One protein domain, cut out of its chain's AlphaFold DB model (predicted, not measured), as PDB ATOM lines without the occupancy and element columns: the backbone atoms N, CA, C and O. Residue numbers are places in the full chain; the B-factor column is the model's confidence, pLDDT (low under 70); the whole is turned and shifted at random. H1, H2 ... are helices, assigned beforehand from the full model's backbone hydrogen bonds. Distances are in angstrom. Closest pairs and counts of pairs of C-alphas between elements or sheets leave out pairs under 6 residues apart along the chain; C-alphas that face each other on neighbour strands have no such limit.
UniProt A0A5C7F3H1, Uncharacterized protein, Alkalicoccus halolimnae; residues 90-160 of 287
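AT A GLANCE: This is residues 90 to 160 of the 287 residues of an uncharacterized protein of Alkalicoccus halolimnae (UniProt A0A5C7F3H1). What shape do these atoms make? H2 and H4, the two longest helices, cross at 52 degrees and make the core of a small cluster; H1 lies across the end where both begin, and H3 packs on the start of H4 at Ile 148. A loop, residues 100 to 112, passes round that same end from H1 to H2. What is it built of? The printed part has 71 residues with four named helices, H1, H2, H3 and H4 in chain order, and no named strand: its class is all helix. It is compact, with a radius of gyration of the C-alphas of 11.1 A and spans of 31 by 24 by 21 A.

IN THESE COORDINATES: Where do the first helices run? H1 is residues 93 to 99, from C-alpha 93 at (33.387, 16.323, -39.361), 9.7 A long. H2 is residues 113 to 127, 21.4 A long. Where do the others run? H3 is residues 132 to 139, 10.2 A long. H4 is residues 147 to 158, 16.7 A long, with C-alpha 158 at (36.751, 30.528, -17.413).

HOW THE PARTS SIT: How does H1 stand? It is close but not clearly touching H2, about perpendicular at 86 degrees, with the C-alphas of Asp 95 and Ile 113 closest at 7.2 A. What does H4 touch? H2 and H4 touch at a steep tilt, the same way; their closest C-alphas, Arg 118 and Ala 151, are 4.8 A apart. H3 and H4, a hairpin, only just touch, with 3 pairs of C-alphas within 8 A, the closest being Leu 133 and Ile 148 at 6.6 A, and H4 does so with residue 148 alone. Are the helix backbones complete? In H1, H2, H3 and H4 every O i to N i+4 pair is within hydrogen-bond range.

THE WHOLE: How large is it? The two C-alphas farthest apart, those of Glu 105 and His 127, are 31.5 A apart. Are there cuts or long links? The printed part has no cut, and the link from H1 to H2, 13 residues, is long. Is confidence low anywhere? No printed residue is under 70.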
ATOM      1  N   ARG A  90      40.553  15.822 -31.128       82.06
ATOM      2  CA  ARG A  90      39.928  15.040 -32.213       82.06
ATOM      3  C   ARG A  90      38.395  15.105 -32.165       82.06
ATOM      4  O   ARG A  90      37.762  14.381 -31.401       82.06
ATOM      5  N   MET A  91      37.825  15.920 -33.045       91.62
ATOM      6  CA  MET A  91      36.404  15.959 -33.389       91.62
ATOM      7  C   MET A  91      36.243  15.563 -34.854       91.62
ATOM      8  O   MET A  91      37.014  16.007 -35.708       91.62
ATOM      9  N   THR A  92      35.272  14.701 -35.141       91.06
ATOM     10  CA  THR A  92      34.972  14.302 -36.520       91.06
ATOM     11  C   THR A  92      34.222  15.416 -37.252       91.06
ATOM     12  O   THR A  92      33.657  16.314 -36.627       91.06
ATOM     13  N   GLN A  93      34.185  15.368 -38.585       89.88
ATOM     14  CA  GLN A  93      33.387  16.323 -39.361       89.88
ATOM     15  C   GLN A  93      31.892  16.228 -39.011       89.88
ATOM     16  O   GLN A  93      31.217  17.250 -38.947       89.88
ATOM     17  N   ASP A  94      31.394  15.021 -38.728       92.88
ATOM     18  CA  ASP A  94      30.017  14.807 -38.277       92.88
ATOM     19  C   ASP A  94      29.757  15.450 -36.911       92.88
ATOM     20  O   ASP A  94      28.717  16.083 -36.734       92.88
ATOM     21  N   ASP A  95      30.701  15.338 -35.969       94.38
ATOM     22  CA  ASP A  95      30.596  16.000 -34.662       94.38
ATOM     23  C   ASP A  95      30.503  17.522 -34.821       94.38
ATOM     24  O   ASP A  95      29.673  18.168 -34.189       94.38
ATOM     25  N   LEU A  96      31.339  18.093 -35.691       94.94
ATOM     26  CA  LEU A  96      31.387  19.532 -35.940       94.94
ATOM     27  C   LEU A  96      30.122  20.040 -36.642       94.94
ATOM     28  O   LEU A  96      29.598  21.086 -36.267       94.94
ATOM     29  N   LYS A  97      29.588  19.286 -37.613       95.19
ATOM     30  CA  LYS A  97      28.314  19.614 -38.273       95.19
ATOM     31  C   LYS A  97      27.126  19.535 -37.319       95.19
ATOM     32  O   LYS A  97      26.205  20.339 -37.417       95.19
ATOM     33  N   ASP A  98      27.125  18.563 -36.412       96.25
ATOM     34  CA  ASP A  98      26.089  18.442 -35.386       96.25
ATOM     35  C   ASP A  98      26.190  19.576 -34.351       96.25
ATOM     36  O   ASP A  98      25.168  20.106 -33.921       96.25
ATOM     37  N   ALA A  99      27.411  20.017 -34.028       97.50
ATOM     38  CA  ALA A  99      27.678  21.101 -33.084       97.50
ATOM     39  C   ALA A  99      27.263  22.503 -33.567       97.50
ATOM     40  O   ALA A  99      27.200  23.423 -32.754       97.50
ATOM     41  N   LEU A 100      26.945  22.674 -34.854       97.50
ATOM     42  CA  LEU A 100      26.365  23.910 -35.401       97.50
ATOM     43  C   LEU A 100      24.901  24.128 -34.993       97.50
ATOM     44  O   LEU A 100      24.334  25.185 -35.271       97.50
ATOM     45  N   LYS A 101      24.282  23.133 -34.354       97.62
ATOM     46  CA  LYS A 101      22.884  23.165 -33.926       97.62
ATOM     47  C   LYS A 101      22.760  23.453 -32.431       97.62
ATOM     48  O   LYS A 101      23.701  23.173 -31.682       97.62
ATOM     49  N   PRO A 102      21.597  23.953 -31.982       97.06
ATOM     50  CA  PRO A 102      21.284  24.043 -30.561       97.06
ATOM     51  C   PRO A 102      21.294  22.666 -29.892       97.06
ATOM     52  O   PRO A 102      20.972  21.663 -30.531       97.06
ATOM     53  N   GLU A 103      21.565  22.611 -28.585       94.31
ATOM     54  CA  GLU A 103      21.637  21.348 -27.826       94.31
ATOM     55  C   GLU A 103      20.402  20.450 -28.013       94.31
ATOM     56  O   GLU A 103      20.525  19.235 -28.130       94.31
ATOM     57  N   LYS A 104      19.207  21.043 -28.099       95.06
ATOM     58  CA  LYS A 104      17.941  20.305 -28.262       95.06
ATOM     59  C   LYS A 104      17.805  19.602 -29.618       95.06
ATOM     60  O   LYS A 104      17.007  18.676 -29.739       95.06
ATOM     61  N   GLU A 105      18.538  20.058 -30.628       94.94
ATOM     62  CA  GLU A 105      18.494  19.544 -32.003       94.94
ATOM     63  C   GLU A 105      19.741  18.726 -32.367       94.94
ATOM     64  O   GLU A 105      19.730  17.956 -33.336       94.94
ATOM     65  N   ALA A 106      20.819  18.900 -31.604       92.50
ATOM     66  CA  ALA A 106      22.057  18.162 -31.764       92.50
ATOM     67  C   ALA A 106      21.880  16.704 -31.317       92.50
ATOM     68  O   ALA A 106      21.316  16.397 -30.267       92.50
ATOM     69  N   LYS A 107      22.396  15.768 -32.116       92.81
ATOM     70  CA  LYS A 107      22.375  14.335 -31.787       92.81
ATOM     71  C   LYS A 107      23.381  13.980 -30.694       92.81
ATOM     72  O   LYS A 107      23.201  12.965 -30.025       92.81
ATOM     73  N   MET A 108      24.464  14.750 -30.570       89.00
ATOM     74  CA  MET A 108      25.534  14.601 -29.580       89.00
ATOM     75  C   MET A 108      26.043  13.157 -29.444       89.00
ATOM     76  O   MET A 108      26.273  12.655 -28.341       89.00
ATOM     77  N   LYS A 109      26.243  12.467 -30.580       91.62
ATOM     78  CA  LYS A 109      26.731  11.073 -30.602       91.62
ATOM     79  C   LYS A 109      28.036  10.919 -29.814       91.62
ATOM     80  O   LYS A 109      28.230   9.930 -29.105       91.62
ATOM     81  N   ASN A 110      28.919  11.908 -29.916       91.94
ATOM     82  CA  ASN A 110      30.113  12.007 -29.095       91.94
ATOM     83  C   ASN A 110      29.784  12.648 -27.738       91.94
ATOM     84  O   ASN A 110      29.669  13.864 -27.611       91.94
ATOM     85  N   LYS A 111      29.724  11.825 -26.683       92.12
ATOM     86  CA  LYS A 111      29.428  12.266 -25.304       92.12
ATOM     87  C   LYS A 111      30.406  13.308 -24.744       92.12
ATOM     88  O   LYS A 111      30.107  13.935 -23.735       92.12
ATOM     89  N   LYS A 112      31.589  13.469 -25.351       94.19
ATOM     90  CA  LYS A 112      32.614  14.433 -24.924       94.19
ATOM     91  C   LYS A 112      32.587  15.736 -25.730       94.19
ATOM     92  O   LYS A 112      33.432  16.588 -25.475       94.19
ATOM     93  N   ILE A 113      31.654  15.901 -26.674       95.56
ATOM     94  CA  ILE A 113      31.689  16.999 -27.651       95.56
ATOM     95  C   ILE A 113      31.750  18.385 -26.999       95.56
ATOM     96  O   ILE A 113      32.639  19.156 -27.331       95.56
ATOM     97  N   LYS A 114      30.916  18.661 -25.989       95.62
ATOM     98  CA  LYS A 114      30.922  19.948 -25.268       95.62
ATOM     99  C   LYS A 114      32.290  20.276 -24.667       95.62
ATOM    100  O   LYS A 114      32.811  21.370 -24.859       95.62
ATOM    101  N   LYS A 115      32.912  19.294 -24.005       95.44
ATOM    102  CA  LYS A 115      34.255  19.453 -23.435       95.44
ATOM    103  C   LYS A 115      35.295  19.712 -24.528       95.44
ATOM    104  O   LYS A 115      36.115  20.600 -24.365       95.44
ATOM    105  N   LEU A 116      35.261  18.954 -25.625       96.31
ATOM    106  CA  LEU A 116      36.222  19.113 -26.722       96.31
ATOM    107  C   LEU A 116      36.116  20.492 -27.387       96.31
ATOM    108  O   LEU A 116      37.146  21.110 -27.638       96.31
ATOM    109  N   LEU A 117      34.893  20.983 -27.611       97.31
ATOM    110  CA  LEU A 117      34.636  22.325 -28.138       97.31
ATOM    111  C   LEU A 117      35.172  23.405 -27.193       97.31
ATOM    112  O   LEU A 117      35.886  24.307 -27.623       97.31
ATOM    113  N   ARG A 118      34.865  23.287 -25.896       97.50
ATOM    114  CA  ARG A 118      35.348  24.220 -24.875       97.50
ATOM    115  C   ARG A 118      36.875  24.213 -24.781       97.50
ATOM    116  O   ARG A 118      37.477  25.279 -24.716       97.50
ATOM    117  N   ASP A 119      37.497  23.036 -24.779       96.50
ATOM    118  CA  ASP A 119      38.952  22.894 -24.699       96.50
ATOM    119  C   ASP A 119      39.643  23.522 -25.928       96.50
ATOM    120  O   ASP A 119      40.641  24.222 -25.759       96.50
ATOM    121  N   GLU A 120      39.097  23.347 -27.143       96.75
ATOM    122  CA  GLU A 120      39.622  23.997 -28.362       96.75
ATOM    123  C   GLU A 120      39.468  25.529 -28.295       96.75
ATOM    124  O   GLU A 120      40.429  26.246 -28.577       96.75
ATOM    125  N   HIS A 121      38.326  26.054 -27.826       97.75
ATOM    126  CA  HIS A 121      38.155  27.501 -27.601       97.75
ATOM    127  C   HIS A 121      39.138  28.055 -26.565       97.75
ATOM    128  O   HIS A 121      39.706  29.128 -26.758       97.75
ATOM    129  N   LEU A 122      39.374  27.333 -25.468       97.19
ATOM    130  CA  LEU A 122      40.352  27.733 -24.454       97.19
ATOM    131  C   LEU A 122      41.777  27.757 -25.017       97.19
ATOM    132  O   LEU A 122      42.558  28.643 -24.660       97.19
ATOM    133  N   GLU A 123      42.128  26.813 -25.894       96.19
ATOM    134  CA  GLU A 123      43.420  26.808 -26.581       96.19
ATOM    135  C   GLU A 123      43.553  28.008 -27.531       96.19
ATOM    136  O   GLU A 123      44.564  28.718 -27.478       96.19
ATOM    137  N   ASP A 124      42.516  28.280 -28.326       96.69
ATOM    138  CA  ASP A 124      42.452  29.421 -29.240       96.69
ATOM    139  C   ASP A 124      42.568  30.756 -28.472       96.69
ATOM    140  O   ASP A 124      43.398  31.602 -28.814       96.69
ATOM    141  N   ILE A 125      41.836  30.922 -27.363       97.62
ATOM    142  CA  ILE A 125      41.925  32.100 -26.483       97.62
ATOM    143  C   ILE A 125      43.323  32.219 -25.868       97.62
ATOM    144  O   ILE A 125      43.902  33.308 -25.807       97.62
ATOM    145  N   LYS A 126      43.903  31.116 -25.385       96.31
ATOM    146  CA  LYS A 126      45.211  31.136 -24.717       96.31
ATOM    147  C   LYS A 126      46.314  31.658 -25.636       96.31
ATOM    148  O   LYS A 126      47.180  32.400 -25.144       96.31
ATOM    149  N   HIS A 127      46.276  31.274 -26.912       95.31
ATOM    150  CA  HIS A 127      47.298  31.589 -27.913       95.31
ATOM    151  C   HIS A 127      46.909  32.711 -28.886       95.31
ATOM    152  O   HIS A 127      47.750  33.112 -29.687       95.31
ATOM    153  N   GLN A 128      45.685  33.247 -28.784       94.88
ATOM    154  CA  GLN A 128      45.144  34.273 -29.688       94.88
ATOM    155  C   GLN A 128      45.150  33.800 -31.149       94.88
ATOM    156  O   GLN A 128      45.616  34.499 -32.047       94.88
ATOM    157  N   TRP A 129      44.701  32.567 -31.379       95.38
ATOM    158  CA  TRP A 129      44.671  31.979 -32.715       95.38
ATOM    159  C   TRP A 129      43.366  32.276 -33.453       95.38
ATOM    160  O   TRP A 129      42.318  32.352 -32.812       95.38
ATOM    161  N   PRO A 130      43.403  32.340 -34.796       95.19
ATOM    162  CA  PRO A 130      42.209  32.237 -35.624       95.19
ATOM    163  C   PRO A 130      41.445  30.950 -35.308       95.19
ATOM    164  O   PRO A 130      41.979  29.834 -35.405       95.19
ATOM    165  N   SER A 131      40.185  31.097 -34.907       96.31
ATOM    166  CA  SER A 131      39.399  29.960 -34.453       96.31
ATOM    167  C   SER A 131      38.737  29.217 -35.602       96.31
ATOM    168  O   SER A 131      37.970  29.769 -36.397       96.31
ATOM    169  N   ARG A 132      38.978  27.906 -35.627       94.81
ATOM    170  CA  ARG A 132      38.351  26.977 -36.574       94.81
ATOM    171  C   ARG A 132      36.859  26.845 -36.292       94.81
ATOM    172  O   ARG A 132      36.069  26.774 -37.225       94.81
ATOM    173  N   LEU A 133      36.482  26.829 -35.015       96.81
ATOM    174  CA  LEU A 133      35.091  26.699 -34.597       96.81
ATOM    175  C   LEU A 133      34.280  27.942 -34.986       96.81
ATOM    176  O   LEU A 133      33.197  27.805 -35.546       96.81
ATOM    177  N   ILE A 134      34.836  29.144 -34.790       97.50
ATOM    178  CA  ILE A 134      34.207  30.399 -35.244       97.50
ATOM    179  C   ILE A 134      34.136  30.453 -36.776       97.50
ATOM    180  O   ILE A 134      33.114  30.855 -37.331       97.50
ATOM    181  N   THR A 135      35.198  30.025 -37.465       96.69
ATOM    182  CA  THR A 135      35.217  29.932 -38.933       96.69
ATOM    183  C   THR A 135      34.075  29.051 -39.435       96.69
ATOM    184  O   THR A 135      33.285  29.500 -40.261       96.69
ATOM    185  N   LEU A 136      33.937  27.842 -38.882       96.31
ATOM    186  CA  LEU A 136      32.886  26.896 -39.254       96.31
ATOM    187  C   LEU A 136      31.484  27.445 -38.954       96.31
ATOM    188  O   LEU A 136      30.601  27.364 -39.804       96.31
ATOM    189  N   GLN A 137      31.293  28.036 -37.770       97.31
ATOM    190  CA  GLN A 137      30.034  28.669 -37.367       97.31
ATOM    191  C   GLN A 137      29.553  29.690 -38.409       97.31
ATOM    192  O   GLN A 137      28.365  29.752 -38.714       97.31
ATOM    193  N   ARG A 138      30.474  30.478 -38.971       96.69
ATOM    194  CA  ARG A 138      30.171  31.503 -39.980       96.69
ATOM    195  C   ARG A 138      30.012  30.944 -41.384       96.69
ATOM    196  O   ARG A 138      29.118  31.375 -42.100       96.69
ATOM    197  N   GLU A 139      30.883  30.019 -41.774       95.19
ATOM    198  CA  GLU A 139      30.891  29.407 -43.106       95.19
ATOM    199  C   GLU A 139      29.571  28.677 -43.399       95.19
ATOM    200  O   GLU A 139      29.027  28.784 -44.504       95.19
ATOM    201  N   GLU A 140      29.052  27.979 -42.387       95.19
ATOM    202  CA  GLU A 140      27.865  27.123 -42.472       95.19
ATOM    203  C   GLU A 140      26.590  27.790 -41.931       95.19
ATOM    204  O   GLU A 140      25.540  27.154 -41.887       95.19
ATOM    205  N   ASN A 141      26.656  29.067 -41.529       94.75
ATOM    206  CA  ASN A 141      25.549  29.792 -40.887       94.75
ATOM    207  C   ASN A 141      24.923  28.997 -39.722       94.75
ATOM    208  O   ASN A 141      23.710  28.780 -39.681       94.75
ATOM    209  N   GLY A 142      25.762  28.525 -38.796       95.94
ATOM    210  CA  GLY A 142      25.299  27.817 -37.604       95.94
ATOM    211  C   GLY A 142      24.340  28.668 -36.764       95.94
ATOM    212  O   GLY A 142      24.331  29.896 -36.854       95.94
ATOM    213  N   ALA A 143      23.555  28.018 -35.906       96.56
ATOM    214  CA  ALA A 143      22.633  28.719 -35.013       96.56
ATOM    215  C   ALA A 143      23.392  29.591 -33.996       96.56
ATOM    216  O   ALA A 143      24.420  29.165 -33.474       96.56
ATOM    217  N   ASP A 144      22.882  30.778 -33.656       94.25
ATOM    218  CA  ASP A 144      23.528  31.680 -32.681       94.25
ATOM    219  C   ASP A 144      23.695  31.037 -31.291       94.25
ATOM    220  O   ASP A 144      24.637  31.338 -30.560       94.25
ATOM    221  N   ASN A 145      22.798  30.113 -30.946       95.56
ATOM    222  CA  ASN A 145      22.823  29.284 -29.741       95.56
ATOM    223  C   ASN A 145      23.280  27.843 -30.034       95.56
ATOM    224  O   ASN A 145      22.772  26.892 -29.444       95.56
ATOM    225  N   SER A 146      24.183  27.661 -30.996       98.00
ATOM    226  CA  SER A 146      24.786  26.362 -31.289       98.00
ATOM    227  C   SER A 146      25.649  25.859 -30.132       98.00
ATOM    228  O   SER A 146      26.162  26.647 -29.335       98.00
ATOM    229  N   LEU A 147      25.914  24.549 -30.091       98.00
ATOM    230  CA  LEU A 147      26.878  23.974 -29.143       98.00
ATOM    231  C   LEU A 147      28.267  24.629 -29.248       98.00
ATOM    232  O   LEU A 147      28.972  24.735 -28.244       98.00
ATOM    233  N   ILE A 148      28.673  25.076 -30.445       98.12
ATOM    234  CA  ILE A 148      29.927  25.820 -30.647       98.12
ATOM    235  C   ILE A 148      29.910  27.149 -29.883       98.12
ATOM    236  O   ILE A 148      30.894  27.469 -29.210       98.12
ATOM    237  N   MET A 149      28.827  27.918 -29.998       97.81
ATOM    238  CA  MET A 149      28.704  29.237 -29.370       97.81
ATOM    239  C   MET A 149      28.457  29.135 -27.863       97.81
ATOM    240  O   MET A 149      29.032  29.912 -27.101       97.81
ATOM    241  N   GLU A 150      27.699  28.133 -27.415       97.00
ATOM    242  CA  GLU A 150      27.554  27.796 -25.994       97.00
ATOM    243  C   GLU A 150      28.914  27.447 -25.367       97.00
ATOM    244  O   GLU A 150      29.291  28.005 -24.337       97.00
ATOM    245  N   ALA A 151      29.709  26.595 -26.023       97.56
ATOM    246  CA  ALA A 151      31.040  26.240 -25.536       97.56
ATOM    247  C   ALA A 151      32.012  27.433 -25.527       97.56
ATOM    248  O   ALA A 151      32.883  27.503 -24.658       97.56
ATOM    249  N   LEU A 152      31.879  28.375 -26.473       98.06
ATOM    250  CA  LEU A 152      32.653  29.619 -26.467       98.06
ATOM    251  C   LEU A 152      32.294  30.482 -25.255       98.06
ATOM    252  O   LEU A 152      33.193  30.997 -24.593       98.06
ATOM    253  N   PHE A 153      31.002  30.614 -24.952       95.94
ATOM    254  CA  PHE A 153      30.532  31.357 -23.786       95.94
ATOM    255  C   PHE A 153      31.131  30.783 -22.490       95.94
ATOM    256  O   PHE A 153      31.763  31.514 -21.727       95.94
ATOM    257  N   GLU A 154      31.067  29.461 -22.300       95.69
ATOM    258  CA  GLU A 154      31.693  28.783 -21.151       95.69
ATOM    259  C   GLU A 154      33.227  28.950 -21.107       95.69
ATOM    260  O   GLU A 154      33.838  29.087 -20.038       95.69
ATOM    261  N   ALA A 155      33.892  28.910 -22.266       97.00
ATOM    262  CA  ALA A 155      35.335  29.118 -22.354       97.00
ATOM    263  C   ALA A 155      35.716  30.547 -21.940       97.00
ATOM    264  O   ALA A 155      36.670  30.734 -21.187       97.00
ATOM    265  N   VAL A 156      34.950  31.546 -22.380       95.81
ATOM    266  CA  VAL A 156      35.157  32.960 -22.046       95.81
ATOM    267  C   VAL A 156      34.994  33.223 -20.550       95.81
ATOM    268  O   VAL A 156      35.825  33.931 -19.984       95.81
ATOM    269  N   GLU A 157      33.995  32.618 -19.901       91.94
ATOM    270  CA  GLU A 157      33.776  32.759 -18.454       91.94
ATOM    271  C   GLU A 157      34.923  32.185 -17.609       91.94
ATOM    272  O   GLU A 157      35.133  32.614 -16.477       91.94
ATOM    273  N   THR A 158      35.678  31.223 -18.147       91.88
ATOM    274  CA  THR A 158      36.751  30.528 -17.413       91.88
ATOM    275  C   THR A 158      38.163  30.948 -17.820       91.88
ATOM    276  O   THR A 158      39.130  30.650 -17.115       91.88
ATOM    277  N   ALA A 159      38.310  31.638 -18.948       95.06
ATOM    278  CA  ALA A 159      39.587  32.125 -19.442       95.06
ATOM    279  C   ALA A 159      40.050  33.407 -18.727       95.06
ATOM    280  O   ALA A 159      39.299  34.088 -18.037       95.06
ATOM    281  N   ASN A 160      41.318  33.777 -18.933       94.06
ATOM    282  CA  ASN A 160      41.828  35.064 -18.469       94.06
ATOM    283  C   ASN A 160      41.098  36.226 -19.184       94.06
ATOM    284  O   ASN A 160      41.224  36.305 -20.412       94.06
TER     285      ASN A 160